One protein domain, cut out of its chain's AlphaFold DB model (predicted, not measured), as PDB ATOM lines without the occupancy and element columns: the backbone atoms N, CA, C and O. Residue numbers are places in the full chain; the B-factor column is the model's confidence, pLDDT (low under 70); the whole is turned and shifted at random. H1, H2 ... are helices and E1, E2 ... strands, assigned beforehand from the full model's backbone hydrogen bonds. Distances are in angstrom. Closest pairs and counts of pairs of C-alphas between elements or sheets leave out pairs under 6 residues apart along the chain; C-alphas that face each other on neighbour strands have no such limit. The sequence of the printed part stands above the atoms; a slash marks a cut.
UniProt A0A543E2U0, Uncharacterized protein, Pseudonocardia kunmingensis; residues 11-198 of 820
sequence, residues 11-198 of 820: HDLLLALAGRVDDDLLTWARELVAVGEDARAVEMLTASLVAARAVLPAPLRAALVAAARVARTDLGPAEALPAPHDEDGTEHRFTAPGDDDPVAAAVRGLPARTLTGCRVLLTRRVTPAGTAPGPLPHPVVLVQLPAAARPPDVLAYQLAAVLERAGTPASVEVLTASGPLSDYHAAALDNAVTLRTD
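AT A GLANCE: This is residues 11 to 198 of the 820 residues of an uncharacterized protein of Pseudonocardia kunmingensis (UniProt A0A543E2U0). The domain has two halves side by side: at one end a cluster of helices, H1 to H5, and at the other a four-stranded sheet with H6 and H7 over one face and H8 over the other. H1 and H2 lie where the halves meet, next to the edge strand E3, while the long stretch 81 to 101 leads from the helical end to the far end of the sheet half. The printed part has 188 residues, with eight named helices and four named strands in the order H1 H2 H3 H4 H5 H6 E1 E2 H7 E3 H8 E4. The class is mixed, helices and strands, and the sheet, E3 E2 E1 E4, is mixed too. The whole is compact, with a radius of gyration of the C-alphas of 16.0 A, and only just elongated, spanning 47 by 31 by 30 A.

IN THESE COORDINATES: H1, residues 11 to 16, begins with C-alpha 11 at (124.775, 99.204, 107.059). H2 holds residues 23 to 34 and is 16.2 A long; H3, residues 38 to 52, is the longest helix by residues, at 20.9 A. H4, residues 58 to 70, measures 18.4 A, and H5 is residues 77 to 80. H6 is residues 102 to 109. E1, residues 119 to 125, is 19.2 A long, and E2, residues 138 to 145, is 22.2 A long, with C-alpha 138 at (138.317, 114.831, 102.272). H7, residues 152 to 165, measures 20.1 A, and E3, residues 171 to 176, 16.3 A. H8 is residues 183 to 190, and E4, residues 193 to 197, ends with C-alpha 197 at (143.885, 101.562, 119.468).

HOW THE PARTS SIT: E1 and E2 form a hairpin, antiparallel, with N 121 and O 142 2.8 A apart, within hydrogen-bond range. E3 is parallel to E2, with N 143 and O 173 at 2.8 A, and E4 is antiparallel to E1, with N 122 and O 193 at 2.9 A. The sheet and its helices make three layers, with helices on both faces of the sheet: H6 and H7 lie on the same face, and H8 lies on the opposite face. H7 runs along E3, over it at a height over the sheet of 8.7 A, and the closest C-alphas are those of Ala 156 and Val 172, 5.5 A apart. H6 runs along E1, over it at 9.0 A. H8 runs across the strands, only just over E2, with 3 of its C-alphas on that strand, at a height of 8.4 A. E2, H7 and E3 make a strand-helix-strand unit, two parallel neighbour strands with a helix between, and its crossover is right-handed. E3, H8 and E4 make a split one, with E2 and E1 between its strands, also right-handed. H2 touches H7 at a steep tilt of 54 degrees, the closest C-alphas being those of Ala 34 and Val 154, 4.7 A apart. H1 and H2 only graze the sheet. H2 and H3 form a helical hairpin, opposite ways at a shallow tilt of 19 degrees, with the C-alphas of Ala 29 and Ala 41 closest at 4.8 A. H4 touches H3 with residues 64 to 68 alone, closest at the C-alphas of Val 42 and Ala 68, 5.9 A. H5 touches H4, with the C-alphas of Val 65 and Pro 77 5.8 A apart, and is apart from H7. Every O i to N i+4 pair is within hydrogen-bond range in H1, H2, H3, H4, H6, H7 and H8; H5 is too short for one.

THE WHOLE: The two C-alphas farthest apart, those of Glu 79 and Asp 99, are 47.7 A apart. The printed part has no cut. The links H5 to H6, 21 residues, and E1 to E2, 12 residues, are long; in the first, residues 94 to 95 pair antiparallel with residues 124 to 125 of E1. The mean pLDDT of the printed part is 94.1, and residue 88 alone is under 70.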
ATOM      1  N   HIS A  11     123.399  98.801 106.803       94.81
ATOM      2  CA  HIS A  11     124.775  99.204 107.059       94.81
ATOM      3  C   HIS A  11     125.760  98.727 105.982       94.81
ATOM      4  O   HIS A  11     126.499  99.534 105.421       94.81
ATOM      5  N   ASP A  12     125.747  97.432 105.652       94.69
ATOM      6  CA  ASP A  12     126.654  96.850 104.653       94.69
ATOM      7  C   ASP A  12     126.423  97.467 103.266       94.69
ATOM      8  O   ASP A  12     127.373  97.727 102.524       94.69
ATOM      9  N   LEU A  13     125.163  97.770 102.931       95.81
ATOM     10  CA  LEU A  13     124.809  98.499 101.714       95.81
ATOM     11  C   LEU A  13     125.379  99.928 101.719       95.81
ATOM     12  O   LEU A  13     125.962 100.358 100.721       95.81
ATOM     13  N   LEU A  14     125.244 100.662 102.827       96.62
ATOM     14  CA  LEU A  14     125.812 102.009 102.977       96.62
ATOM     15  C   LEU A  14     127.337 101.996 102.875       96.62
ATOM     16  O   LEU A  14     127.922 102.907 102.289       96.62
ATOM     17  N   LEU A  15     127.975 100.967 103.428       96.00
ATOM     18  CA  LEU A  15     129.411 100.767 103.332       96.00
ATOM     19  C   LEU A  15     129.815 100.477 101.876       96.00
ATOM     20  O   LEU A  15     130.702 101.126 101.329       96.00
ATOM     21  N   ALA A  16     129.113  99.589 101.174       95.44
ATOM     22  CA  ALA A  16     129.399  99.294  99.768       95.44
ATOM     23  C   ALA A  16     129.190 100.500  98.821       95.44
ATOM     24  O   ALA A  16     129.830 100.586  97.767       95.44
ATOM     25  N   LEU A  17     128.325 101.447  99.198       96.38
ATOM     26  CA  LEU A  17     128.088 102.698  98.469       96.38
ATOM     27  C   LEU A  17     129.130 103.796  98.753       96.38
ATOM     28  O   LEU A  17     129.141 104.807  98.040       96.38
ATOM     29  N   ALA A  18     130.023 103.611  99.731       96.44
ATOM     30  CA  ALA A  18     131.096 104.560 100.024       96.44
ATOM     31  C   ALA A  18     131.970 104.818  98.783       96.44
ATOM     32  O   ALA A  18     132.322 103.903  98.033       96.44
ATOM     33  N   GLY A  19     132.261 106.094  98.518       95.00
ATOM     34  CA  GLY A  19     132.979 106.539  97.316       95.00
ATOM     35  C   GLY A  19     132.108 106.677  96.056       95.00
ATOM     36  O   GLY A  19     132.334 107.567  95.234       95.00
ATOM     37  N   ARG A  20     131.053 105.865  95.924       95.12
ATOM     38  CA  ARG A  20     130.108 105.922  94.789       95.12
ATOM     39  C   ARG A  20     129.016 106.968  94.981       95.12
ATOM     40  O   ARG A  20     128.516 107.517  94.002       95.12
ATOM     41  N   VAL A  21     128.658 107.238  96.230       95.88
ATOM     42  CA  VAL A  21     127.683 108.256  96.626       95.88
ATOM     43  C   VAL A  21     128.411 109.424  97.289       95.88
ATOM     44  O   VAL A  21     129.519 109.268  97.799       95.88
ATOM     45  N   ASP A  22     127.807 110.608  97.225       95.56
ATOM     46  CA  ASP A  22     128.312 111.789  97.919       95.56
ATOM     47  C   ASP A  22     128.359 111.577  99.446       95.56
ATOM     48  O   ASP A  22     127.492 110.910 100.018       95.56
ATOM     49  N   ASP A  23     129.371 112.142 100.105       96.00
ATOM     50  CA  ASP A  23     129.609 111.919 101.535       96.00
ATOM     51  C   ASP A  23     128.527 112.542 102.422       96.00
ATOM     52  O   ASP A  23     128.168 111.948 103.441       96.00
ATOM     53  N   ASP A  24     127.985 113.707 102.050       95.81
ATOM     54  CA  ASP A  24     126.928 114.360 102.830       95.81
ATOM     55  C   ASP A  24     125.646 113.520 102.757       95.81
ATOM     56  O   ASP A  24     124.976 113.283 103.764       95.81
ATOM     57  N   LEU A  25     125.351 112.980 101.570       96.62
ATOM     58  CA  LEU A  25     124.229 112.068 101.367       96.62
ATOM     59  C   LEU A  25     124.394 110.754 102.150       96.62
ATOM     60  O   LEU A  25     123.430 110.295 102.767       96.62
ATOM     61  N   LEU A  26     125.590 110.153 102.162       96.56
ATOM     62  CA  LEU A  26     125.865 108.964 102.983       96.56
ATOM     63  C   LEU A  26     125.764 109.268 104.478       96.56
ATOM     64  O   LEU A  26     125.223 108.458 105.232       96.56
ATOM     65  N   THR A  27     126.225 110.443 104.902       96.31
ATOM     66  CA  THR A  27     126.111 110.902 106.291       96.31
ATOM     67  C   THR A  27     124.642 111.001 106.711       96.31
ATOM     68  O   THR A  27     124.269 110.451 107.747       96.31
ATOM     69  N   TRP A  28     123.778 111.599 105.882       97.38
ATOM     70  CA  TRP A  28     122.334 111.654 106.149       97.38
ATOM     71  C   TRP A  28     121.661 110.284 106.112       97.38
ATOM     72  O   TRP A  28     120.771 110.014 106.915       97.38
ATOM     73  N   ALA A  29     122.066 109.401 105.199       97.69
ATOM     74  CA  ALA A  29     121.516 108.052 105.150       97.69
ATOM     75  C   ALA A  29     121.850 107.264 106.428       97.69
ATOM     76  O   ALA A  29     120.973 106.602 106.977       97.69
ATOM     77  N   ARG A  30     123.076 107.395 106.949       97.12
ATOM     78  CA  ARG A  30     123.489 106.790 108.229       97.12
ATOM     79  C   ARG A  30     122.742 107.375 109.416       97.12
ATOM     80  O   ARG A  30     122.356 106.625 110.302       97.12
ATOM     81  N   GLU A  31     122.501 108.684 109.423       97.12
ATOM     82  CA  GLU A  31     121.645 109.315 110.431       97.12
ATOM     83  C   GLU A  31     120.234 108.716 110.419       97.12
ATOM     84  O   GLU A  31     119.726 108.341 111.473       97.12
ATOM     85  N   LEU A  32     119.626 108.565 109.237       97.75
ATOM     86  CA  LEU A  32     118.301 107.957 109.101       97.75
ATOM     87  C   LEU A  32     118.279 106.504 109.594       97.75
ATOM     88  O   LEU A  32     117.389 106.140 110.356       97.75
ATOM     89  N   VAL A  33     119.272 105.687 109.236       96.75
ATOM     90  CA  VAL A  33     119.373 104.304 109.741       96.75
ATOM     91  C   VAL A  33     119.581 104.277 111.257       96.75
ATOM     92  O   VAL A  33     118.924 103.510 111.954       96.75
ATOM     93  N   ALA A  34     120.418 105.161 111.803       95.50
ATOM     94  CA  ALA A  34     120.652 105.244 113.243       95.50
ATOM     95  C   ALA A  34     119.383 105.596 114.045       95.50
ATOM     96  O   ALA A  34     119.274 105.197 115.205       95.50
ATOM     97  N   VAL A  35     118.420 106.309 113.446       96.50
ATOM     98  CA  VAL A  35     117.108 106.593 114.061       96.50
ATOM     99  C   VAL A  35     116.022 105.562 113.713       96.50
ATOM    100  O   VAL A  35     114.879 105.728 114.138       96.50
ATOM    101  N   GLY A  36     116.360 104.496 112.977       95.19
ATOM    102  CA  GLY A  36     115.435 103.429 112.571       95.19
ATOM    103  C   GLY A  36     114.559 103.760 111.356       95.19
ATOM    104  O   GLY A  36     113.514 103.144 111.159       95.19
ATOM    105  N   GLU A  37     114.953 104.747 110.549       96.81
ATOM    106  CA  GLU A  37     114.270 105.190 109.325       96.81
ATOM    107  C   GLU A  37     114.923 104.582 108.065       96.81
ATOM    108  O   GLU A  37     115.134 105.265 107.054       96.81
ATOM    109  N   ASP A  38     115.242 103.282 108.100       95.50
ATOM    110  CA  ASP A  38     115.895 102.542 107.008       95.50
ATOM    111  C   ASP A  38     115.182 102.713 105.664       95.50
ATOM    112  O   ASP A  38     115.820 102.936 104.634       95.50
ATOM    113  N   ALA A  39     113.847 102.663 105.665       95.25
ATOM    114  CA  ALA A  39     113.068 102.784 104.439       95.25
ATOM    115  C   ALA A  39     113.278 104.137 103.753       95.25
ATOM    116  O   ALA A  39     113.477 104.202 102.537       95.25
ATOM    117  N   ARG A  40     113.324 105.213 104.543       96.75
ATOM    118  CA  ARG A  40     113.577 106.565 104.048       96.75
ATOM    119  C   ARG A  40     115.022 106.737 103.590       96.75
ATOM    120  O   ARG A  40     115.260 107.427 102.598       96.75
ATOM    121  N   ALA A  41     115.976 106.108 104.278       96.88
ATOM    122  CA  ALA A  41     117.375 106.098 103.862       96.88
ATOM    123  C   ALA A  41     117.532 105.440 102.479       96.88
ATOM    124  O   ALA A  41     118.107 106.038 101.567       96.88
ATOM    125  N   VAL A  42     116.957 104.247 102.296       96.88
ATOM    126  CA  VAL A  42     117.019 103.490 101.036       96.88
ATOM    127  C   VAL A  42     116.286 104.209  99.901       96.88
ATOM    128  O   VAL A  42     116.801 104.274  98.779       96.88
ATOM    129  N   GLU A  43     115.120 104.798 100.175       96.31
ATOM    130  CA  GLU A  43     114.381 105.601  99.196       96.31
ATOM    131  C   GLU A  43     115.205 106.815  98.738       96.31
ATOM    132  O   GLU A  43     115.376 107.045  97.538       96.31
ATOM    133  N   MET A  44     115.783 107.563  99.682       97.12
ATOM    134  CA  MET A  44     116.611 108.737  99.396       97.12
ATOM    135  C   MET A  44     117.859 108.380  98.574       97.12
ATOM    136  O   MET A  44     118.192 109.087  97.615       97.12
ATOM    137  N   LEU A  45     118.539 107.282  98.915       97.12
ATOM    138  CA  LEU A  45     119.702 106.792  98.169       97.12
ATOM    139  C   LEU A  45     119.322 106.385  96.751       97.12
ATOM    140  O   LEU A  45     119.972 106.806  95.796       97.12
ATOM    141  N   THR A  46     118.237 105.625  96.610       96.94
ATOM    142  CA  THR A  46     117.712 105.208  95.307       96.94
ATOM    143  C   THR A  46     117.400 106.421  94.438       96.94
ATOM    144  O   THR A  46     117.892 106.511  93.312       96.94
ATOM    145  N   ALA A  47     116.645 107.392  94.960       95.81
ATOM    146  CA  ALA A  47     116.303 108.611  94.231       95.81
ATOM    147  C   ALA A  47     117.553 109.384  93.786       95.81
ATOM    148  O   ALA A  47     117.621 109.861  92.651       95.81
ATOM    149  N   SER A  48     118.559 109.474  94.657       96.25
ATOM    150  CA  SER A  48     119.806 110.183  94.366       96.25
ATOM    151  C   SER A  48     120.645 109.471  93.303       96.25
ATOM    152  O   SER A  48     121.138 110.120  92.382       96.25
ATOM    153  N   LEU A  49     120.753 108.142  93.368       95.81
ATOM    154  CA  LEU A  49     121.459 107.322  92.378       95.81
ATOM    155  C   LEU A  49     120.780 107.373  91.002       95.81
ATOM    156  O   LEU A  49     121.459 107.519  89.985       95.81
ATOM    157  N   VAL A  50     119.444 107.332  90.965       95.69
ATOM    158  CA  VAL A  50     118.654 107.508  89.734       95.69
ATOM    159  C   VAL A  50     118.869 108.905  89.149       95.69
ATOM    160  O   VAL A  50     119.130 109.040  87.951       95.69
ATOM    161  N   ALA A  51     118.814 109.950  89.980       94.44
ATOM    162  CA  ALA A  51     119.041 111.329  89.544       94.44
ATOM    163  C   ALA A  51     120.462 111.539  88.995       94.44
ATOM    164  O   ALA A  51     120.639 112.213  87.979       94.44
ATOM    165  N   ALA A  52     121.456 110.918  89.631       93.88
ATOM    166  CA  ALA A  52     122.849 110.907  89.200       93.88
ATOM    167  C   ALA A  52     123.102 110.038  87.957       93.88
ATOM    168  O   ALA A  52     124.166 110.150  87.350       93.88
ATOM    169  N   ARG A  53     122.150 109.167  87.584       94.31
ATOM    170  CA  ARG A  53     122.351 108.073  86.619       94.31
ATOM    171  C   ARG A  53     123.586 107.236  86.960       94.31
ATOM    172  O   ARG A  53     124.350 106.855  86.077       94.31
ATOM    173  N   ALA A  54     123.783 106.983  88.250       93.06
ATOM    174  CA  ALA A  54     124.908 106.205  88.734       93.06
ATOM    175  C   ALA A  54     124.777 104.750  88.266       93.06
ATOM    176  O   ALA A  54     123.741 104.111  88.460       93.06
ATOM    177  N   VAL A  55     125.836 104.237  87.647       93.69
ATOM    178  CA  VAL A  55     125.938 102.835  87.245       93.69
ATOM    179  C   VAL A  55     126.526 102.053  88.416       93.69
ATOM    180  O   VAL A  55     127.567 102.429  88.956       93.69
ATOM    181  N   LEU A  56     125.832 100.999  88.844       94.25
ATOM    182  CA  LEU A  56     126.237 100.165  89.975       94.25
ATOM    183  C   LEU A  56     126.702  98.786  89.487       94.25
ATOM    184  O   LEU A  56     126.075  98.244  88.570       94.25
ATOM    185  N   PRO A  57     127.703  98.172  90.144       93.88
ATOM    186  CA  PRO A  57     128.008  96.756  89.966       93.88
ATOM    187  C   PRO A  57     126.775  95.886  90.208       93.88
ATOM    188  O   PRO A  57     125.954  96.199  91.079       93.88
ATOM    189  N   ALA A  58     126.647  94.778  89.472       93.62
ATOM    190  CA  ALA A  58     125.473  93.908  89.554       93.62
ATOM    191  C   ALA A  58     125.133  93.453  90.992       93.62
ATOM    192  O   ALA A  58     123.963  93.589  91.371       93.62
ATOM    193  N   PRO A  59     126.100  93.027  91.836       93.12
ATOM    194  CA  PRO A  59     125.806  92.635  93.217       93.12
ATOM    195  C   PRO A  59     125.269  93.795  94.062       93.12
ATOM    196  O   PRO A  59     124.300  93.639  94.801       93.12
ATOM    197  N   LEU A  60     125.845  94.990  93.907       94.69
ATOM    198  CA  LEU A  60     125.440  96.178  94.657       94.69
ATOM    199  C   LEU A  60     124.059  96.683  94.220       94.69
ATOM    200  O   LEU A  60     123.235  97.057  95.054       94.69
ATOM    201  N   ARG A  61     123.776  96.644  92.912       95.75
ATOM    202  CA  ARG A  61     122.446  96.951  92.369       95.75
ATOM    203  C   ARG A  61     121.398  95.984  92.915       95.75
ATOM    204  O   ARG A  61     120.324  96.426  93.317       95.75
ATOM    205  N   ALA A  62     121.702  94.686  92.937       94.62
ATOM    206  CA  ALA A  62     120.807  93.670  93.480       94.62
ATOM    207  C   ALA A  62     120.548  93.887  94.980       94.62
ATOM    208  O   ALA A  62     119.390  93.872  95.395       94.62
ATOM    209  N   ALA A  63     121.592  94.181  95.763       94.75
ATOM    210  CA  ALA A  63     121.472  94.493  97.188       94.75
ATOM    211  C   ALA A  63     120.592  95.729  97.442       94.75
ATOM    212  O   ALA A  63     119.705  95.686  98.292       94.75
ATOM    213  N   LEU A  64     120.762  96.803  96.663       96.00
ATOM    214  CA  LEU A  64     119.925  98.002  96.771       96.00
ATOM    215  C   LEU A  64     118.455  97.721  96.417       96.00
ATOM    216  O   LEU A  64     117.554  98.172  97.120       96.00
ATOM    217  N   VAL A  65     118.198  96.950  95.354       95.75
ATOM    218  CA  VAL A  65     116.835  96.543  94.966       95.75
ATOM    219  C   VAL A  65     116.191  95.664  96.042       95.75
ATOM    220  O   VAL A  65     115.012  95.842  96.348       95.75
ATOM    221  N   ALA A  66     116.950  94.740  96.634       95.00
ATOM    222  CA  ALA A  66     116.479  93.901  97.730       95.00
ATOM    223  C   ALA A  66     116.148  94.743  98.972       95.00
ATOM    224  O   ALA A  66     115.042  94.626  99.501       95.00
ATOM    225  N   ALA A  67     117.043  95.650  99.374       94.69
ATOM    226  CA  ALA A  67     116.821  96.562 100.495       94.69
ATOM    227  C   ALA A  67     115.576  97.433 100.278       94.69
ATOM    228  O   ALA A  67     114.740  97.561 101.167       94.69
ATOM    229  N   ALA A  68     115.393  97.965  99.071       94.94
ATOM    230  CA  ALA A  68     114.232  98.774  98.717       94.94
ATOM    231  C   ALA A  68     112.916  97.981  98.725       94.94
ATOM    232  O   ALA A  68     111.872  98.514  99.110       94.94
ATOM    233  N   ARG A  69     112.957  96.697  98.343       94.38
ATOM    234  CA  ARG A  69     111.805  95.793  98.448       94.38
ATOM    235  C   ARG A  69     111.442  95.526  99.908       94.38
ATOM    236  O   ARG A  69     110.272  95.642 100.254       94.38
ATOM    237  N   VAL A  70     112.429  95.224 100.756       93.94
ATOM    238  CA  VAL A  70     112.228  95.028 102.207       93.94
ATOM    239  C   VAL A  70     111.665  96.297 102.852       93.94
ATOM    240  O   VAL A  70     110.706  96.240 103.618       93.94
ATOM    241  N   ALA A  71     112.196  97.458 102.467       92.44
ATOM    242  CA  ALA A  71     111.727  98.771 102.893       92.44
ATOM    243  C   ALA A  71     110.360  99.180 102.310       92.44
ATOM    244  O   ALA A  71     109.787 100.170 102.763       92.44
ATOM    245  N   ARG A  72     109.833  98.440 101.322       92.62
ATOM    246  CA  ARG A  72     108.601  98.761 100.580       92.62
ATOM    247  C   ARG A  72     108.610 100.182  99.996       92.62
ATOM    248  O   ARG A  72     107.631 100.910 100.112       92.62
ATOM    249  N   THR A  73     109.722 100.587  99.378       90.81
ATOM    250  CA  THR A  73     109.834 101.914  98.745       90.81
ATOM    251  C   THR A  73     109.067 101.973  97.418       90.81
ATOM    252  O   THR A  73     109.159 101.039  96.619       90.81
ATOM    253  N   ASP A  74     108.428 103.104  97.115       83.69
ATOM    254  CA  ASP A  74     107.594 103.285  95.912       83.69
ATOM    255  C   ASP A  74     108.384 103.513  94.603       83.69
ATOM    256  O   ASP A  74     107.804 103.580  93.521       83.69
ATOM    257  N   LEU A  75     109.714 103.653  94.664       78.75
ATOM    258  CA  LEU A  75     110.525 104.129  93.533       78.75
ATOM    259  C   LEU A  75     110.738 103.119  92.396       78.75
ATOM    260  O   LEU A  75     111.274 103.504  91.358       78.75
ATOM    261  N   GLY A  76     110.374 101.844  92.570       86.25
ATOM    262  CA  GLY A  76     110.645 100.804  91.569       86.25
ATOM    263  C   GLY A  76     112.124 100.768  91.132       86.25
ATOM    264  O   GLY A  76     112.410 100.859  89.937       86.25
ATOM    265  N   PRO A  77     113.096 100.658  92.064       81.00
ATOM    266  CA  PRO A  77     114.532 100.826  91.783       81.00
ATOM    267  C   PRO A  77     115.058  99.924  90.667       81.00
ATOM    268  O   PRO A  77     115.964 100.311  89.935       81.00
ATOM    269  N   ALA A  78     114.489  98.723  90.530       87.38
ATOM    270  CA  ALA A  78     114.876  97.764  89.506       87.38
ATOM    271  C   ALA A  78     114.641  98.284  88.079       87.38
ATOM    272  O   ALA A  78     115.365  97.877  87.174       87.38
ATOM    273  N   GLU A  79     113.673  99.176  87.879       92.06
ATOM    274  CA  GLU A  79     113.373  99.795  86.585       92.06
ATOM    275  C   GLU A  79     114.058 101.158  86.440       92.06
ATOM    276  O   GLU A  79     114.491 101.529  85.351       92.06
ATOM    277  N   ALA A  80     114.170 101.907  87.541       92.00
ATOM    278  CA  ALA A  80     114.676 103.276  87.526       92.00
ATOM    279  C   ALA A  80     116.211 103.372  87.445       92.00
ATOM    280  O   ALA A  80     116.741 104.333  86.881       92.00
ATOM    281  N   LEU A  81     116.936 102.411  88.029       94.81
ATOM    282  CA  LEU A  81     118.399 102.405  88.016       94.81
ATOM    283  C   LEU A  81     118.933 101.935  86.655       94.81
ATOM    284  O   LEU A  81     118.414 100.945  86.125       94.81
ATOM    285  N   PRO A  82     120.015 102.556  86.135       94.12
ATOM    286  CA  PRO A  82     120.710 102.072  84.947       94.12
ATOM    287  C   PRO A  82     121.031 100.573  85.015       94.12
ATOM    288  O   PRO A  82     121.128  99.981  86.100       94.12
ATOM    289  N   ALA A  83     121.199  99.959  83.841       93.94
ATOM    290  CA  ALA A  83     121.675  98.585  83.752       93.94
ATOM    291  C   ALA A  83     123.008  98.450  84.511       93.94
ATOM    292  O   ALA A  83     123.823  99.379  84.462       93.94
ATOM    293  N   PRO A  84     123.215  97.346  85.248       94.06
ATOM    294  CA  PRO A  84     124.459  97.147  85.970       94.06
ATOM    295  C   PRO A  84     125.637  97.046  84.996       94.06
ATOM    296  O   PRO A  84     125.473  96.589  83.865       94.06
ATOM    297  N   HIS A  85     126.815  97.455  85.454       91.38
ATOM    298  CA  HIS A  85     128.069  97.308  84.719       91.38
ATOM    299  C   HIS A  85     129.130  96.765  85.667       91.38
ATOM    300  O   HIS A  85     129.207  97.213  86.810       91.38
ATOM    301  N   ASP A  86     129.951  95.835  85.190       85.19
ATOM    302  CA  ASP A  86     130.963  95.145  86.001       85.19
ATOM    303  C   ASP A  86     132.204  96.006  86.290       85.19
ATOM    304  O   ASP A  86     133.164  95.527  86.876       85.19
ATOM    305  N   GLU A  87     132.207  97.279  85.885       76.88
ATOM    306  CA  GLU A  87     133.335  98.160  86.182       76.88
ATOM    307  C   GLU A  87     133.252  98.638  87.629       76.88
ATOM    308  O   GLU A  87     132.223  99.156  88.081       76.88
ATOM    309  N   ASP A  88     134.372  98.503  88.336       69.12
ATOM    310  CA  ASP A  88     134.546  98.872  89.737       69.12
ATOM    311  C   ASP A  88     134.598 100.391  89.949       69.12
ATOM    312  O   ASP A  88     135.509 100.925  90.566       69.12
ATOM    313  N   GLY A  89     133.575 101.111  89.487       80.44
ATOM    314  CA  GLY A  89     133.379 102.538  89.740       80.44
ATOM    315  C   GLY A  89     134.634 103.402  89.551       80.44
ATOM    316  O   GLY A  89     135.500 103.143  88.720       80.44
ATOM    317  N   THR A  90     134.709 104.487  90.320       87.00
ATOM    318  CA  THR A  90     135.886 105.359  90.353       87.00
ATOM    319  C   THR A  90     136.945 104.748  91.268       87.00
ATOM    320  O   THR A  90     136.688 104.544  92.452       87.00
ATOM    321  N   GLU A  91     138.159 104.535  90.761       94.19
ATOM    322  CA  GLU A  91     139.304 104.180  91.603       94.19
ATOM    323  C   GLU A  91     139.611 105.337  92.571       94.19
ATOM    324  O   GLU A  91     139.963 106.451  92.164       94.19
ATOM    325  N   HIS A  92     139.467 105.086  93.871       96.44
ATOM    326  CA  HIS A  92     139.687 106.102  94.893       96.44
ATOM    327  C   HIS A  92     141.121 106.082  95.407       96.44
ATOM    328  O   HIS A  92     141.668 105.038  95.754       96.44
ATOM    329  N   ARG A  93     141.721 107.270  95.512       97.88
ATOM    330  CA  ARG A  93     143.079 107.440  96.042       97.88
ATOM    331  C   ARG A  93     143.040 108.085  97.412       97.88
ATOM    332  O   ARG A  93     142.257 109.010  97.658       97.88
ATOM    333  N   PHE A  94     143.945 107.633  98.267       98.50
ATOM    334  CA  PHE A  94     144.058 108.070  99.646       98.50
ATOM    335  C   PHE A  94     145.484 108.501  99.973       98.50
ATOM    336  O   PHE A  94     146.442 108.110  99.311       98.50
ATOM    337  N   THR A  95     145.605 109.337 100.993       98.31
ATOM    338  CA  THR A  95     146.869 109.825 101.543       98.31
ATOM    339  C   THR A  95     146.767 109.850 103.058       98.31
ATOM    340  O   THR A  95     145.698 110.153 103.594       98.31
ATOM    341  N   ALA A  96     147.880 109.608 103.748       97.94
ATOM    342  CA  ALA A  96     147.940 109.759 105.196       97.94
ATOM    343  C   ALA A  96     147.580 111.201 105.630       97.94
ATOM    344  O   ALA A  96     147.915 112.161 104.924       97.94
ATOM    345  N   PRO A  97     146.899 111.385 106.777       97.06
ATOM    346  CA  PRO A  97     146.680 112.705 107.358       97.06
ATOM    347  C   PRO A  97     148.013 113.339 107.789       97.06
ATOM    348  O   PRO A  97     148.980 112.639 108.083       97.06
ATOM    349  N   GLY A  98     148.060 114.673 107.851       95.88
ATOM    350  CA  GLY A  98     149.201 115.388 108.435       95.88
ATOM    351  C   GLY A  98     149.221 115.302 109.966       95.88
ATOM    352  O   GLY A  98     148.207 114.989 110.587       95.88
ATOM    353  N   ASP A  99     150.355 115.629 110.589       94.19
ATOM    354  CA  ASP A  99     150.520 115.539 112.051       94.19
ATOM    355  C   ASP A  99     149.535 116.440 112.827       94.19
ATOM    356  O   ASP A  99     148.957 116.022 113.834       94.19
ATOM    357  N   ASP A 100     149.281 117.646 112.310       94.88
ATOM    358  CA  ASP A 100     148.389 118.660 112.894       94.88
ATOM    359  C   ASP A 100     146.947 118.584 112.344       94.88
ATOM    360  O   ASP A 100     146.271 119.603 112.166       94.88
ATOM    361  N   ASP A 101     146.461 117.382 112.022       97.44
ATOM    362  CA  ASP A 101     145.120 117.207 111.463       97.44
ATOM    363  C   ASP A 101     144.017 117.553 112.492       97.44
ATOM    364  O   ASP A 101     143.956 116.947 113.571       97.44
ATOM    365  N   PRO A 102     143.104 118.496 112.187       97.31
ATOM    366  CA  PRO A 102     142.078 118.916 113.135       97.31
ATOM    367  C   PRO A 102     141.045 117.812 113.423       97.31
ATOM    368  O   PRO A 102     140.528 117.751 114.539       97.31
ATOM    369  N   VAL A 103     140.799 116.891 112.480       97.75
ATOM    370  CA  VAL A 103     139.945 115.711 112.711       97.75
ATOM    371  C   VAL A 103     140.631 114.768 113.694       97.75
ATOM    372  O   VAL A 103     140.001 114.284 114.633       97.75
ATOM    373  N   ALA A 104     141.944 114.562 113.549       97.56
ATOM    374  CA  ALA A 104     142.707 113.750 114.491       97.56
ATOM    375  C   ALA A 104     142.675 114.338 115.909       97.56
ATOM    376  O   ALA A 104     142.511 113.598 116.881       97.56
ATOM    377  N   ALA A 105     142.794 115.663 116.041       96.69
ATOM    378  CA  ALA A 105     142.656 116.347 117.326       96.69
ATOM    379  C   ALA A 105     141.253 116.156 117.934       96.69
ATOM    380  O   ALA A 105     141.147 115.815 119.115       96.69
ATOM    381  N   ALA A 106     140.192 116.298 117.131       97.12
ATOM    382  CA  ALA A 106     138.814 116.100 117.578       97.12
ATOM    383  C   ALA A 106     138.556 114.658 118.057       97.12
ATOM    384  O   ALA A 106     138.043 114.461 119.159       97.12
ATOM    385  N   VAL A 107     138.986 113.645 117.294       96.94
ATOM    386  CA  VAL A 107     138.829 112.221 117.656       96.94
ATOM    387  C   VAL A 107     139.606 111.859 118.929       96.94
ATOM    388  O   VAL A 107     139.109 111.114 119.781       96.94
ATOM    389  N   ARG A 108     140.823 112.387 119.104       96.06
ATOM    390  CA  ARG A 108     141.610 112.174 120.335       96.06
ATOM    391  C   ARG A 108     140.980 112.859 121.551       96.06
ATOM    392  O   ARG A 108     141.109 112.341 122.656       96.06
ATOM    393  N   GLY A 109     140.277 113.972 121.342       95.81
ATOM    394  CA  GLY A 109     139.536 114.690 122.380       95.81
ATOM    395  C   GLY A 109     138.260 113.988 122.860       95.81
ATOM    396  O   GLY A 109     137.715 114.373 123.892       95.81
ATOM    397  N   LEU A 110     137.783 112.956 122.153       94.94
ATOM    398  CA  LEU A 110     136.612 112.186 122.572       94.94
ATOM    399  C   LEU A 110     136.870 111.424 123.885       94.94
ATOM    400  O   LEU A 110     137.979 110.908 124.090       94.94
ATOM    401  N   PRO A 111     135.852 111.260 124.749       93.25
ATOM    402  CA  PRO A 111     135.958 110.392 125.915       93.25
ATOM    403  C   PRO A 111     136.352 108.963 125.523       93.25
ATOM    404  O   PRO A 111     135.808 108.411 124.570       93.25
ATOM    405  N   ALA A 112     137.267 108.340 126.274       88.69
ATOM    406  CA  ALA A 112     137.745 106.984 125.976       88.69
ATOM    407  C   ALA A 112     136.596 105.957 125.907       88.69
ATOM    408  O   ALA A 112     136.558 105.158 124.980       88.69
ATOM    409  N   ARG A 113     135.604 106.075 126.806       89.12
ATOM    410  CA  ARG A 113     134.402 105.217 126.864       89.12
ATOM    411  C   ARG A 113     133.573 105.177 125.574       89.12
ATOM    412  O   ARG A 113     132.819 104.235 125.340       89.12
ATOM    413  N   THR A 114     133.658 106.226 124.752       89.94
ATOM    414  CA  THR A 114     132.904 106.322 123.495       89.94
ATOM    415  C   THR A 114     133.466 105.378 122.437       89.94
ATOM    416  O   THR A 114     132.726 104.906 121.584       89.94
ATOM    417  N   LEU A 115     134.770 105.109 122.500       92.94
ATOM    418  CA  LEU A 115     135.517 104.340 121.506       92.94
ATOM    419  C   LEU A 115     136.110 103.059 122.102       92.94
ATOM    420  O   LEU A 115     137.036 102.484 121.532       92.94
ATOM    421  N   THR A 116     135.587 102.614 123.245       91.62
ATOM    422  CA  THR A 116     136.036 101.380 123.885       91.62
ATOM    423  C   THR A 116     135.803 100.182 122.961       91.62
ATOM    424  O   THR A 116     134.777 100.083 122.290       91.62
ATOM    425  N   GLY A 117     136.793  99.301 122.878       91.12
ATOM    426  CA  GLY A 117     136.880  98.171 121.962       91.12
ATOM    427  C   GLY A 117     137.147  98.542 120.502       91.12
ATOM    428  O   GLY A 117     137.328  97.638 119.691       91.12
ATOM    429  N   CYS A 118     137.179  99.827 120.139       94.62
ATOM    430  CA  CYS A 118     137.291 100.255 118.747       94.62
ATOM    431  C   CYS A 118     138.740 100.585 118.376       94.62
ATOM    432  O   CYS A 118     139.469 101.245 119.122       94.62
ATOM    433  N   ARG A 119     139.147 100.216 117.160       96.00
ATOM    434  CA  ARG A 119     140.361 100.771 116.550       96.00
ATOM    435  C   ARG A 119     139.963 101.871 115.581       96.00
ATOM    436  O   ARG A 119     139.246 101.620 114.618       96.00
ATOM    437  N   VAL A 120     140.431 103.089 115.840       97.25
ATOM    438  CA  VAL A 120     140.084 104.269 115.044       97.25
ATOM    439  C   VAL A 120     141.287 104.712 114.237       97.25
ATOM    440  O   VAL A 120     142.352 105.014 114.788       97.25
ATOM    441  N   LEU A 121     141.103 104.764 112.927       98.19
ATOM    442  CA  LEU A 121     142.092 105.203 111.962       98.19
ATOM    443  C   LEU A 121     141.571 106.422 111.195       98.19
ATOM    444  O   LEU A 121     140.369 106.664 111.111       98.19
ATOM    445  N   LEU A 122     142.492 107.198 110.640       98.56
ATOM    446  CA  LEU A 122     142.189 108.361 109.818       98.56
ATOM    447  C   LEU A 122     143.004 108.302 108.535       98.56
ATOM    448  O   LEU A 122     144.214 108.089 108.566       98.56
ATOM    449  N   THR A 123     142.335 108.551 107.420       98.56
ATOM    450  CA  THR A 123     142.946 108.744 106.107       98.56
ATOM    451  C   THR A 123     142.336 109.968 105.427       98.56
ATOM    452  O   THR A 123     141.348 110.536 105.905       98.56
ATOM    453  N   ARG A 124     142.921 110.417 104.319       98.38
ATOM    454  CA  ARG A 124     142.377 111.501 103.497       98.38
ATOM    455  C   ARG A 124     142.191 111.038 102.065       98.38
ATOM    456  O   ARG A 124     143.151 110.638 101.416       98.38
ATOM    457  N   ARG A 125     140.969 111.135 101.553       98.31
ATOM    458  CA  ARG A 125     140.644 110.828 100.161       98.31
ATOM    459  C   ARG A 125     140.986 112.025  99.272       98.31
ATOM    460  O   ARG A 125     140.546 113.143  99.539       98.31
ATOM    461  N   VAL A 126     141.749 111.798  98.202       97.75
ATOM    462  CA  VAL A 126     142.152 112.843  97.232       97.75
ATOM    463  C   VAL A 126     141.349 112.805  95.930       97.75
ATOM    464  O   VAL A 126     141.548 113.637  95.050       97.75
ATOM    465  N   THR A 127     140.427 111.853  95.809       97.25
ATOM    466  CA  THR A 127     139.488 111.712  94.688       97.25
ATOM    467  C   THR A 127     138.067 112.106  95.101       97.25
ATOM    468  O   THR A 127     137.684 111.834  96.246       97.25
ATOM    469  N   PRO A 128     137.264 112.683  94.191       96.25
ATOM    470  CA  PRO A 128     135.855 112.970  94.451       96.25
ATOM    471  C   PRO A 128     135.060 111.680  94.695       96.25
ATOM    472  O   PRO A 128     135.408 110.642  94.137       96.25
ATOM    473  N   ALA A 129     134.006 111.753  95.511       94.38
ATOM    474  CA  ALA A 129     133.009 110.695  95.667       94.38
ATOM    475  C   ALA A 129     131.639 111.176  95.192       94.38
ATOM    476  O   ALA A 129     131.280 112.338  95.392       94.38
ATOM    477  N   GLY A 130     130.896 110.283  94.541       92.69
ATOM    478  CA  GLY A 130     129.608 110.609  93.937       92.69
ATOM    479  C   GLY A 130     129.659 111.751  92.916       92.69
ATOM    480  O   GLY A 130     130.697 112.078  92.338       92.69
ATOM    481  N   THR A 131     128.496 112.354  92.660       89.81
ATOM    482  CA  THR A 131     128.327 113.400  91.636       89.81
ATOM    483  C   THR A 131     128.493 114.827  92.152       89.81
ATOM    484  O   THR A 131     128.603 115.748  91.344       89.81
ATOM    485  N   ALA A 132     128.470 115.035  93.469       87.88
ATOM    486  CA  ALA A 132     128.507 116.359  94.092       87.88
ATOM    487  C   ALA A 132     129.590 116.448  95.183       87.88
ATOM    488  O   ALA A 132     129.287 116.877  96.288       87.88
ATOM    489  N   PRO A 133     130.844 116.072  94.872       86.31
ATOM    490  CA  PRO A 133     131.865 115.826  95.878       86.31
ATOM    491  C   PRO A 133     132.127 117.045  96.765       86.31
ATOM    492  O   PRO A 133     132.289 118.172  96.278       86.31
ATOM    493  N   GLY A 134     132.267 116.778  98.061       89.56
ATOM    494  CA  GLY A 134     132.779 117.728  99.041       89.56
ATOM    495  C   GLY A 134     134.225 118.191  98.771       89.56
ATOM    496  O   GLY A 134     134.877 117.785  97.802       89.56
ATOM    497  N   PRO A 135     134.761 119.082  99.626       93.69
ATOM    498  CA  PRO A 135     136.112 119.615  99.474       93.69
ATOM    499  C   PRO A 135     137.182 118.517  99.574       93.69
ATOM    500  O   PRO A 135     137.175 117.697 100.485       93.69
ATOM    501  N   LEU A 136     138.160 118.558  98.663       96.88
ATOM    502  CA  LEU A 136     139.314 117.657  98.664       96.88
ATOM    503  C   LEU A 136     140.570 118.369  99.201       96.88
ATOM    504  O   LEU A 136     140.770 119.550  98.899       96.88
ATOM    505  N   PRO A 137     141.450 117.675  99.948       97.44
ATOM    506  CA  PRO A 137     141.334 116.279 100.378       97.44
ATOM    507  C   PRO A 137     140.298 116.089 101.499       97.44
ATOM    508  O   PRO A 137     140.335 116.804 102.505       97.44
ATOM    509  N   HIS A 138     139.420 115.096 101.343       97.56
ATOM    510  CA  HIS A 138     138.317 114.831 102.272       97.56
ATOM    511  C   HIS A 138     138.750 113.859 103.379       97.56
ATOM    512  O   HIS A 138     139.276 112.789 103.058       97.56
ATOM    513  N   PRO A 139     138.587 114.193 104.670       98.25
ATOM    514  CA  PRO A 139     138.945 113.289 105.757       98.25
ATOM    515  C   PRO A 139     137.960 112.119 105.867       98.25
ATOM    516  O   PRO A 139     136.745 112.308 105.838       98.25
ATOM    517  N   VAL A 140     138.503 110.913 106.034       98.44
ATOM    518  CA  VAL A 140     137.742 109.673 106.223       98.44
ATOM    519  C   VAL A 140     138.222 108.996 107.503       98.44
ATOM    520  O   VAL A 140     139.386 108.599 107.615       98.44
ATOM    521  N   VAL A 141     137.331 108.889 108.483       98.44
ATOM    522  CA  VAL A 141     137.561 108.206 109.757       98.44
ATOM    523  C   VAL A 141     137.069 106.772 109.623       98.44
ATOM    524  O   VAL A 141     135.882 106.538 109.420       98.44
ATOM    525  N   LEU A 142     137.986 105.819 109.757       98.25
ATOM    526  CA  LEU A 142     137.693 104.390 109.718       98.25
ATOM    527  C   LEU A 142     137.629 103.865 111.152       98.25
ATOM    528  O   LEU A 142     138.569 104.055 111.928       98.25
ATOM    529  N   VAL A 143     136.548 103.184 111.509       97.38
ATOM    530  CA  VAL A 143     136.355 102.610 112.844       97.38
ATOM    531  C   VAL A 143     136.205 101.108 112.709       97.38
ATOM    532  O   VAL A 143     135.184 100.625 112.244       97.38
ATOM    533  N   GLN A 144     137.217 100.355 113.122       96.56
ATOM    534  CA  GLN A 144     137.134  98.901 113.164       96.56
ATOM    535  C   GLN A 144     136.473  98.474 114.471       96.56
ATOM    536  O   GLN A 144     136.968  98.781 115.564       96.56
ATOM    537  N   LEU A 145     135.354  97.775 114.329       94.31
ATOM    538  CA  LEU A 145     134.463  97.378 115.401       94.31
ATOM    539  C   LEU A 145     134.538  95.852 115.621       94.31
ATOM    540  O   LEU A 145     134.405  95.088 114.656       94.31
ATOM    541  N   PRO A 146     134.732  95.372 116.864       90.38
ATOM    542  CA  PRO A 146     134.707  93.944 117.150       90.38
ATOM    543  C   PRO A 146     133.282  93.388 117.014       90.38
ATOM    544  O   PRO A 146     132.299  94.104 117.183       90.38
ATOM    545  N   ALA A 147     133.163  92.089 116.732       78.94
ATOM    546  CA  ALA A 147     131.899  91.450 116.345       78.94
ATOM    547  C   ALA A 147     130.751  91.555 117.376       78.94
ATOM    548  O   ALA A 147     129.594  91.414 117.001       78.94
ATOM    549  N   ALA A 148     131.050  91.793 118.658       71.31
ATOM    550  CA  ALA A 148     130.064  91.849 119.745       71.31
ATOM    551  C   ALA A 148     129.707  93.281 120.195       71.31
ATOM    552  O   ALA A 148     129.230  93.475 121.309       71.31
ATOM    553  N   ALA A 149     130.011  94.293 119.386       79.94
ATOM    554  CA  ALA A 149     129.913  95.680 119.818       79.94
ATOM    555  C   ALA A 149     128.600  96.369 119.407       79.94
ATOM    556  O   ALA A 149     127.662  95.757 118.902       79.94
ATOM    557  N   ARG A 150     128.558  97.680 119.672       87.31
ATOM    558  CA  ARG A 150     127.432  98.589 119.425       87.31
ATOM    559  C   ARG A 150     126.968  98.553 117.959       87.31
ATOM    560  O   ARG A 150     127.787  98.289 117.083       87.31
ATOM    561  N   PRO A 151     125.702  98.902 117.666       92.50
ATOM    562  CA  PRO A 151     125.232  99.022 116.290       92.50
ATOM    563  C   PRO A 151     126.122  99.985 115.483       92.50
ATOM    564  O   PRO A 151     126.364 101.113 115.934       92.50
ATOM    565  N   PRO A 152     126.630  99.570 114.310       94.31
ATOM    566  CA  PRO A 152     127.646 100.329 113.594       94.31
ATOM    567  C   PRO A 152     127.107 101.652 113.032       94.31
ATOM    568  O   PRO A 152     127.821 102.652 113.069       94.31
ATOM    569  N   ASP A 153     125.841 101.710 112.607       94.38
ATOM    570  CA  ASP A 153     125.219 102.950 112.111       94.38
ATOM    571  C   ASP A 153     125.067 104.001 113.206       94.38
ATOM    572  O   ASP A 153     125.339 105.181 112.984       94.38
ATOM    573  N   VAL A 154     124.705 103.563 114.417       94.69
ATOM    574  CA  VAL A 154     124.621 104.438 115.588       94.69
ATOM    575  C   VAL A 154     126.004 105.015 115.876       94.69
ATOM    576  O   VAL A 154     126.152 106.230 115.932       94.69
ATOM    577  N   LEU A 155     127.049 104.185 115.942       95.69
ATOM    578  CA  LEU A 155     128.411 104.680 116.166       95.69
ATOM    579  C   LEU A 155     128.879 105.651 115.065       95.69
ATOM    580  O   LEU A 155     129.477 106.688 115.375       95.69
ATOM    581  N   ALA A 156     128.586 105.344 113.797       96.19
ATOM    582  CA  ALA A 156     128.922 106.200 112.661       96.19
ATOM    583  C   ALA A 156     128.257 107.579 112.785       96.19
ATOM    584  O   ALA A 156     128.942 108.602 112.716       96.19
ATOM    585  N   TYR A 157     126.944 107.600 113.039       96.06
ATOM    586  CA  TYR A 157     126.165 108.821 113.234       96.06
ATOM    587  C   TYR A 157     126.716 109.670 114.383       96.06
ATOM    588  O   TYR A 157     126.946 110.871 114.239       96.06
ATOM    589  N   GLN A 158     126.981 109.044 115.526       95.56
ATOM    590  CA  GLN A 158     127.420 109.747 116.726       95.56
ATOM    591  C   GLN A 158     128.794 110.397 116.534       95.56
ATOM    592  O   GLN A 158     128.995 111.548 116.934       95.56
ATOM    593  N   LEU A 159     129.730 109.692 115.895       96.94
ATOM    594  CA  LEU A 159     131.046 110.242 115.575       96.94
ATOM    595  C   LEU A 159     130.960 111.357 114.535       96.94
ATOM    596  O   LEU A 159     131.569 112.408 114.744       96.94
ATOM    597  N   ALA A 160     130.171 111.173 113.473       96.81
ATOM    598  CA  ALA A 160     129.950 112.208 112.467       96.81
ATOM    599  C   ALA A 160     129.383 113.485 113.109       96.81
ATOM    600  O   ALA A 160     129.930 114.572 112.918       96.81
ATOM    601  N   ALA A 161     128.380 113.350 113.980       96.25
ATOM    602  CA  ALA A 161     127.772 114.473 114.681       96.25
ATOM    603  C   ALA A 161     128.772 115.208 115.596       96.25
ATOM    604  O   ALA A 161     128.741 116.439 115.693       96.25
ATOM    605  N   VAL A 162     129.662 114.487 116.294       96.62
ATOM    606  CA  VAL A 162     130.698 115.139 117.116       96.62
ATOM    607  C   VAL A 162     131.702 115.897 116.243       96.62
ATOM    608  O   VAL A 162     132.047 117.036 116.565       96.62
ATOM    609  N   LEU A 163     132.143 115.301 115.137       97.19
ATOM    610  CA  LEU A 163     133.080 115.924 114.200       97.19
ATOM    611  C   LEU A 163     132.486 117.171 113.533       97.19
ATOM    612  O   LEU A 163     133.165 118.194 113.415       97.19
ATOM    613  N   GLU A 164     131.201 117.135 113.185       96.44
ATOM    614  CA  GLU A 164     130.480 118.299 112.676       96.44
ATOM    615  C   GLU A 164     130.423 119.427 113.719       96.44
ATOM    616  O   GLU A 164     130.748 120.578 113.412       96.44
ATOM    617  N   ARG A 165     130.108 119.114 114.986       96.44
ATOM    618  CA  ARG A 165     130.116 120.110 116.078       96.44
ATOM    619  C   ARG A 165     131.501 120.687 116.355       96.44
ATOM    620  O   ARG A 165     131.599 121.844 116.763       96.44
ATOM    621  N   ALA A 166     132.556 119.912 116.119       96.88
ATOM    622  CA  ALA A 166     133.936 120.380 116.194       96.88
ATOM    623  C   ALA A 166     134.337 121.279 115.004       96.88
ATOM    624  O   ALA A 166     135.416 121.870 115.022       96.88
ATOM    625  N   GLY A 167     133.479 121.420 113.984       97.00
ATOM    626  CA  GLY A 167     133.770 122.179 112.767       97.00
ATOM    627  C   GLY A 167     134.731 121.455 111.821       97.00
ATOM    628  O   GLY A 167     135.359 122.095 110.979       97.00
ATOM    629  N   THR A 168     134.864 120.138 111.972       97.06
ATOM    630  CA  THR A 168     135.788 119.288 111.214       97.06
ATOM    631  C   THR A 168     135.016 118.123 110.590       97.06
ATOM    632  O   THR A 168     135.220 116.982 111.006       97.06
ATOM    633  N   PRO A 169     134.087 118.387 109.649       96.50
ATOM    634  CA  PRO A 169     133.283 117.331 109.041       96.50
ATOM    635  C   PRO A 169     134.189 116.304 108.353       96.50
ATOM    636  O   PRO A 169     135.195 116.665 107.738       96.50
ATOM    637  N   ALA A 170     133.833 115.029 108.486       97.62
ATOM    638  CA  ALA A 170     134.544 113.901 107.901       97.62
ATOM    639  C   ALA A 170     133.562 112.766 107.613       97.62
ATOM    640  O   ALA A 170     132.584 112.608 108.347       97.62
ATOM    641  N   SER A 171     133.855 111.948 106.600       97.62
ATOM    642  CA  SER A 171     133.123 110.693 106.408       97.62
ATOM    643  C   SER A 171     133.529 109.716 107.499       97.62
ATOM    644  O   SER A 171     134.722 109.526 107.742       97.62
ATOM    645  N   VAL A 172     132.555 109.107 108.167       98.06
ATOM    646  CA  VAL A 172     132.797 108.072 109.174       98.06
ATOM    647  C   VAL A 172     132.334 106.735 108.619       98.06
ATOM    648  O   VAL A 172     131.147 106.555 108.345       98.06
ATOM    649  N   GLU A 173     133.279 105.810 108.477       97.94
ATOM    650  CA  GLU A 173     133.057 104.452 107.984       97.94
ATOM    651  C   GLU A 173     133.328 103.467 109.122       97.94
ATOM    652  O   GLU A 173     134.440 103.402 109.655       97.94
ATOM    653  N   VAL A 174     132.310 102.707 109.520       97.19
ATOM    654  CA  VAL A 174     132.433 101.694 110.572       97.19
ATOM    655  C   VAL A 174     132.559 100.332 109.901       97.19
ATOM    656  O   VAL A 174     131.705  99.936 109.123       97.19
ATOM    657  N   LEU A 175     133.655  99.635 110.172       96.50
ATOM    658  CA  LEU A 175     133.998  98.343 109.597       96.50
ATOM    659  C   LEU A 175     133.772  97.267 110.654       96.50
ATOM    660  O   LEU A 175     134.432  97.270 111.696       96.50
ATOM    661  N   THR A 176     132.861  96.336 110.394       93.88
ATOM    662  CA  THR A 176     132.650  95.177 111.268       93.88
ATOM    663  C   THR A 176     133.717  94.112 110.996       93.88
ATOM    664  O   THR A 176     134.139  93.909 109.859       93.88
ATOM    665  N   ALA A 177     134.177  93.416 112.041       86.81
ATOM    666  CA  ALA A 177     135.292  92.464 111.944       86.81
ATOM    667  C   ALA A 177     135.103  91.326 110.915       86.81
ATOM    668  O   ALA A 177     136.085  90.735 110.473       86.81
ATOM    669  N   SER A 178     133.860  90.997 110.560       81.25
ATOM    670  CA  SER A 178     133.512  89.895 109.656       81.25
ATOM    671  C   SER A 178     132.995  90.345 108.288       81.25
ATOM    672  O   SER A 178     132.660  89.492 107.468       81.25
ATOM    673  N   GLY A 179     132.883  91.654 108.043       84.38
ATOM    674  CA  GLY A 179     132.341  92.180 106.795       84.38
ATOM    675  C   GLY A 179     133.342  92.077 105.637       84.38
ATOM    676  O   GLY A 179     134.544  92.270 105.851       84.38
ATOM    677  N   PRO A 180     132.887  91.794 104.402       87.50
ATOM    678  CA  PRO A 180     133.742  91.928 103.231       87.50
ATOM    679  C   PRO A 180     134.190  93.389 103.082       87.50
ATOM    680  O   PRO A 180     133.386  94.319 103.157       87.50
ATOM    681  N   LEU A 181     135.487  93.590 102.860       92.31
ATOM    682  CA  LEU A 181     136.059  94.901 102.573       92.31
ATOM    683  C   LEU A 181     135.934  95.181 101.077       92.31
ATOM    684  O   LEU A 181     136.430  94.408 100.265       92.31
ATOM    685  N   SER A 182     135.295  96.294 100.718       93.44
ATOM    686  CA  SER A 182     135.344  96.788  99.341       93.44
ATOM    687  C   SER A 182     136.720  97.381  99.023       93.44
ATOM    688  O   SER A 182     137.425  97.834  99.929       93.44
ATOM    689  N   ASP A 183     137.071  97.461  97.738       94.00
ATOM    690  CA  ASP A 183     138.346  98.048  97.285       94.00
ATOM    691  C   ASP A 183     138.548  99.480  97.794       94.00
ATOM    692  O   ASP A 183     139.654  99.874  98.158       94.00
ATOM    693  N   TYR A 184     137.451 100.239  97.912       96.38
ATOM    694  CA  TYR A 184     137.437 101.560  98.537       96.38
ATOM    695  C   TYR A 184     138.010 101.526  99.962       96.38
ATOM    696  O   TYR A 184     138.883 102.324 100.300       96.38
ATOM    697  N   HIS A 185     137.534 100.597 100.795       97.31
ATOM    698  CA  HIS A 185     137.959 100.485 102.189       97.31
ATOM    699  C   HIS A 185     139.341  99.860 102.332       97.31
ATOM    700  O   HIS A 185     140.085 100.274 103.220       97.31
ATOM    701  N   ALA A 186     139.701  98.914 101.464       96.75
ATOM    702  CA  ALA A 186     141.053  98.370 101.414       96.75
ATOM    703  C   ALA A 186     142.075  99.487 101.130       96.75
ATOM    704  O   ALA A 186     142.965  99.730 101.946       96.75
ATOM    705  N   ALA A 187     141.864 100.271 100.065       97.25
ATOM    706  CA  ALA A 187     142.730 101.399  99.719       97.25
ATOM    707  C   ALA A 187     142.760 102.493 100.808       97.25
ATOM    708  O   ALA A 187     143.800 103.123 101.045       97.25
ATOM    709  N   ALA A 188     141.629 102.720 101.486       98.06
ATOM    710  CA  ALA A 188     141.542 103.643 102.612       98.06
ATOM    711  C   ALA A 188     142.396 103.170 103.800       98.06
ATOM    712  O   ALA A 188     143.162 103.971 104.344       98.06
ATOM    713  N   LEU A 189     142.283 101.888 104.176       97.62
ATOM    714  CA  LEU A 189     143.030 101.264 105.275       97.62
ATOM    715  C   LEU A 189     144.538 101.260 105.019       97.62
ATOM    716  O   LEU A 189     145.293 101.577 105.938       97.62
ATOM    717  N   ASP A 190     144.966 100.986 103.786       97.88
ATOM    718  CA  ASP A 190     146.385 100.964 103.402       97.88
ATOM    719  C   ASP A 190     147.088 102.312 103.629       97.88
ATOM    720  O   ASP A 190     148.292 102.368 103.877       97.88
ATOM    721  N   ASN A 191     146.331 103.412 103.580       98.31
ATOM    722  CA  ASN A 191     146.836 104.773 103.768       98.31
ATOM    723  C   ASN A 191     146.472 105.374 105.135       98.31
ATOM    724  O   ASN A 191     146.763 106.545 105.394       98.31
ATOM    725  N   ALA A 192     145.799 104.615 106.001       98.31
ATOM    726  CA  ALA A 192     145.264 105.141 107.243       98.31
ATOM    727  C   ALA A 192     146.312 105.183 108.363       98.31
ATOM    728  O   ALA A 192     147.050 104.231 108.616       98.31
ATOM    729  N   VAL A 193     146.315 106.281 109.118       97.81
ATOM    730  CA  VAL A 193     147.091 106.424 110.352       97.81
ATOM    731  C   VAL A 193     146.204 106.053 111.532       97.81
ATOM    732  O   VAL A 193     145.090 106.556 111.677       97.81
ATOM    733  N   THR A 194     146.696 105.174 112.405       97.38
ATOM    734  CA  THR A 194     145.967 104.793 113.621       97.38
ATOM    735  C   THR A 194     145.971 105.962 114.611       97.38
ATOM    736  O   THR A 194     147.030 106.430 115.025       97.38
ATOM    737  N   LEU A 195     144.786 106.443 114.993       96.12
ATOM    738  CA  LEU A 195     144.622 107.530 115.963       96.12
ATOM    739  C   LEU A 195     144.477 107.006 117.385       96.12
ATOM    740  O   LEU A 195     145.009 107.600 118.325       96.12
ATOM    741  N   ARG A 196     143.710 105.924 117.530       93.00
ATOM    742  CA  ARG A 196     143.457 105.241 118.794       93.00
ATOM    743  C   ARG A 196     143.384 103.749 118.520       93.00
ATOM    744  O   ARG A 196     142.662 103.310 117.628       93.00
ATOM    745  N   THR A 197     144.108 102.993 119.321       87.25
ATOM    746  CA  THR A 197     143.885 101.562 119.468       87.25
ATOM    747  C   THR A 197     143.349 101.422 120.864       87.25
ATOM    748  O   THR A 197     144.040 101.836 121.800       87.25
ATOM    749  N   ASP A 198     142.125 100.929 121.017       77.62
ATOM    750  CA  ASP A 198     141.687 100.613 122.359       77.62
ATOM    751  C   ASP A 198     142.576  99.477 122.855       77.62
ATOM    752  O   ASP A 198     142.572  98.365 122.320       77.62
TER     753      ASP A 198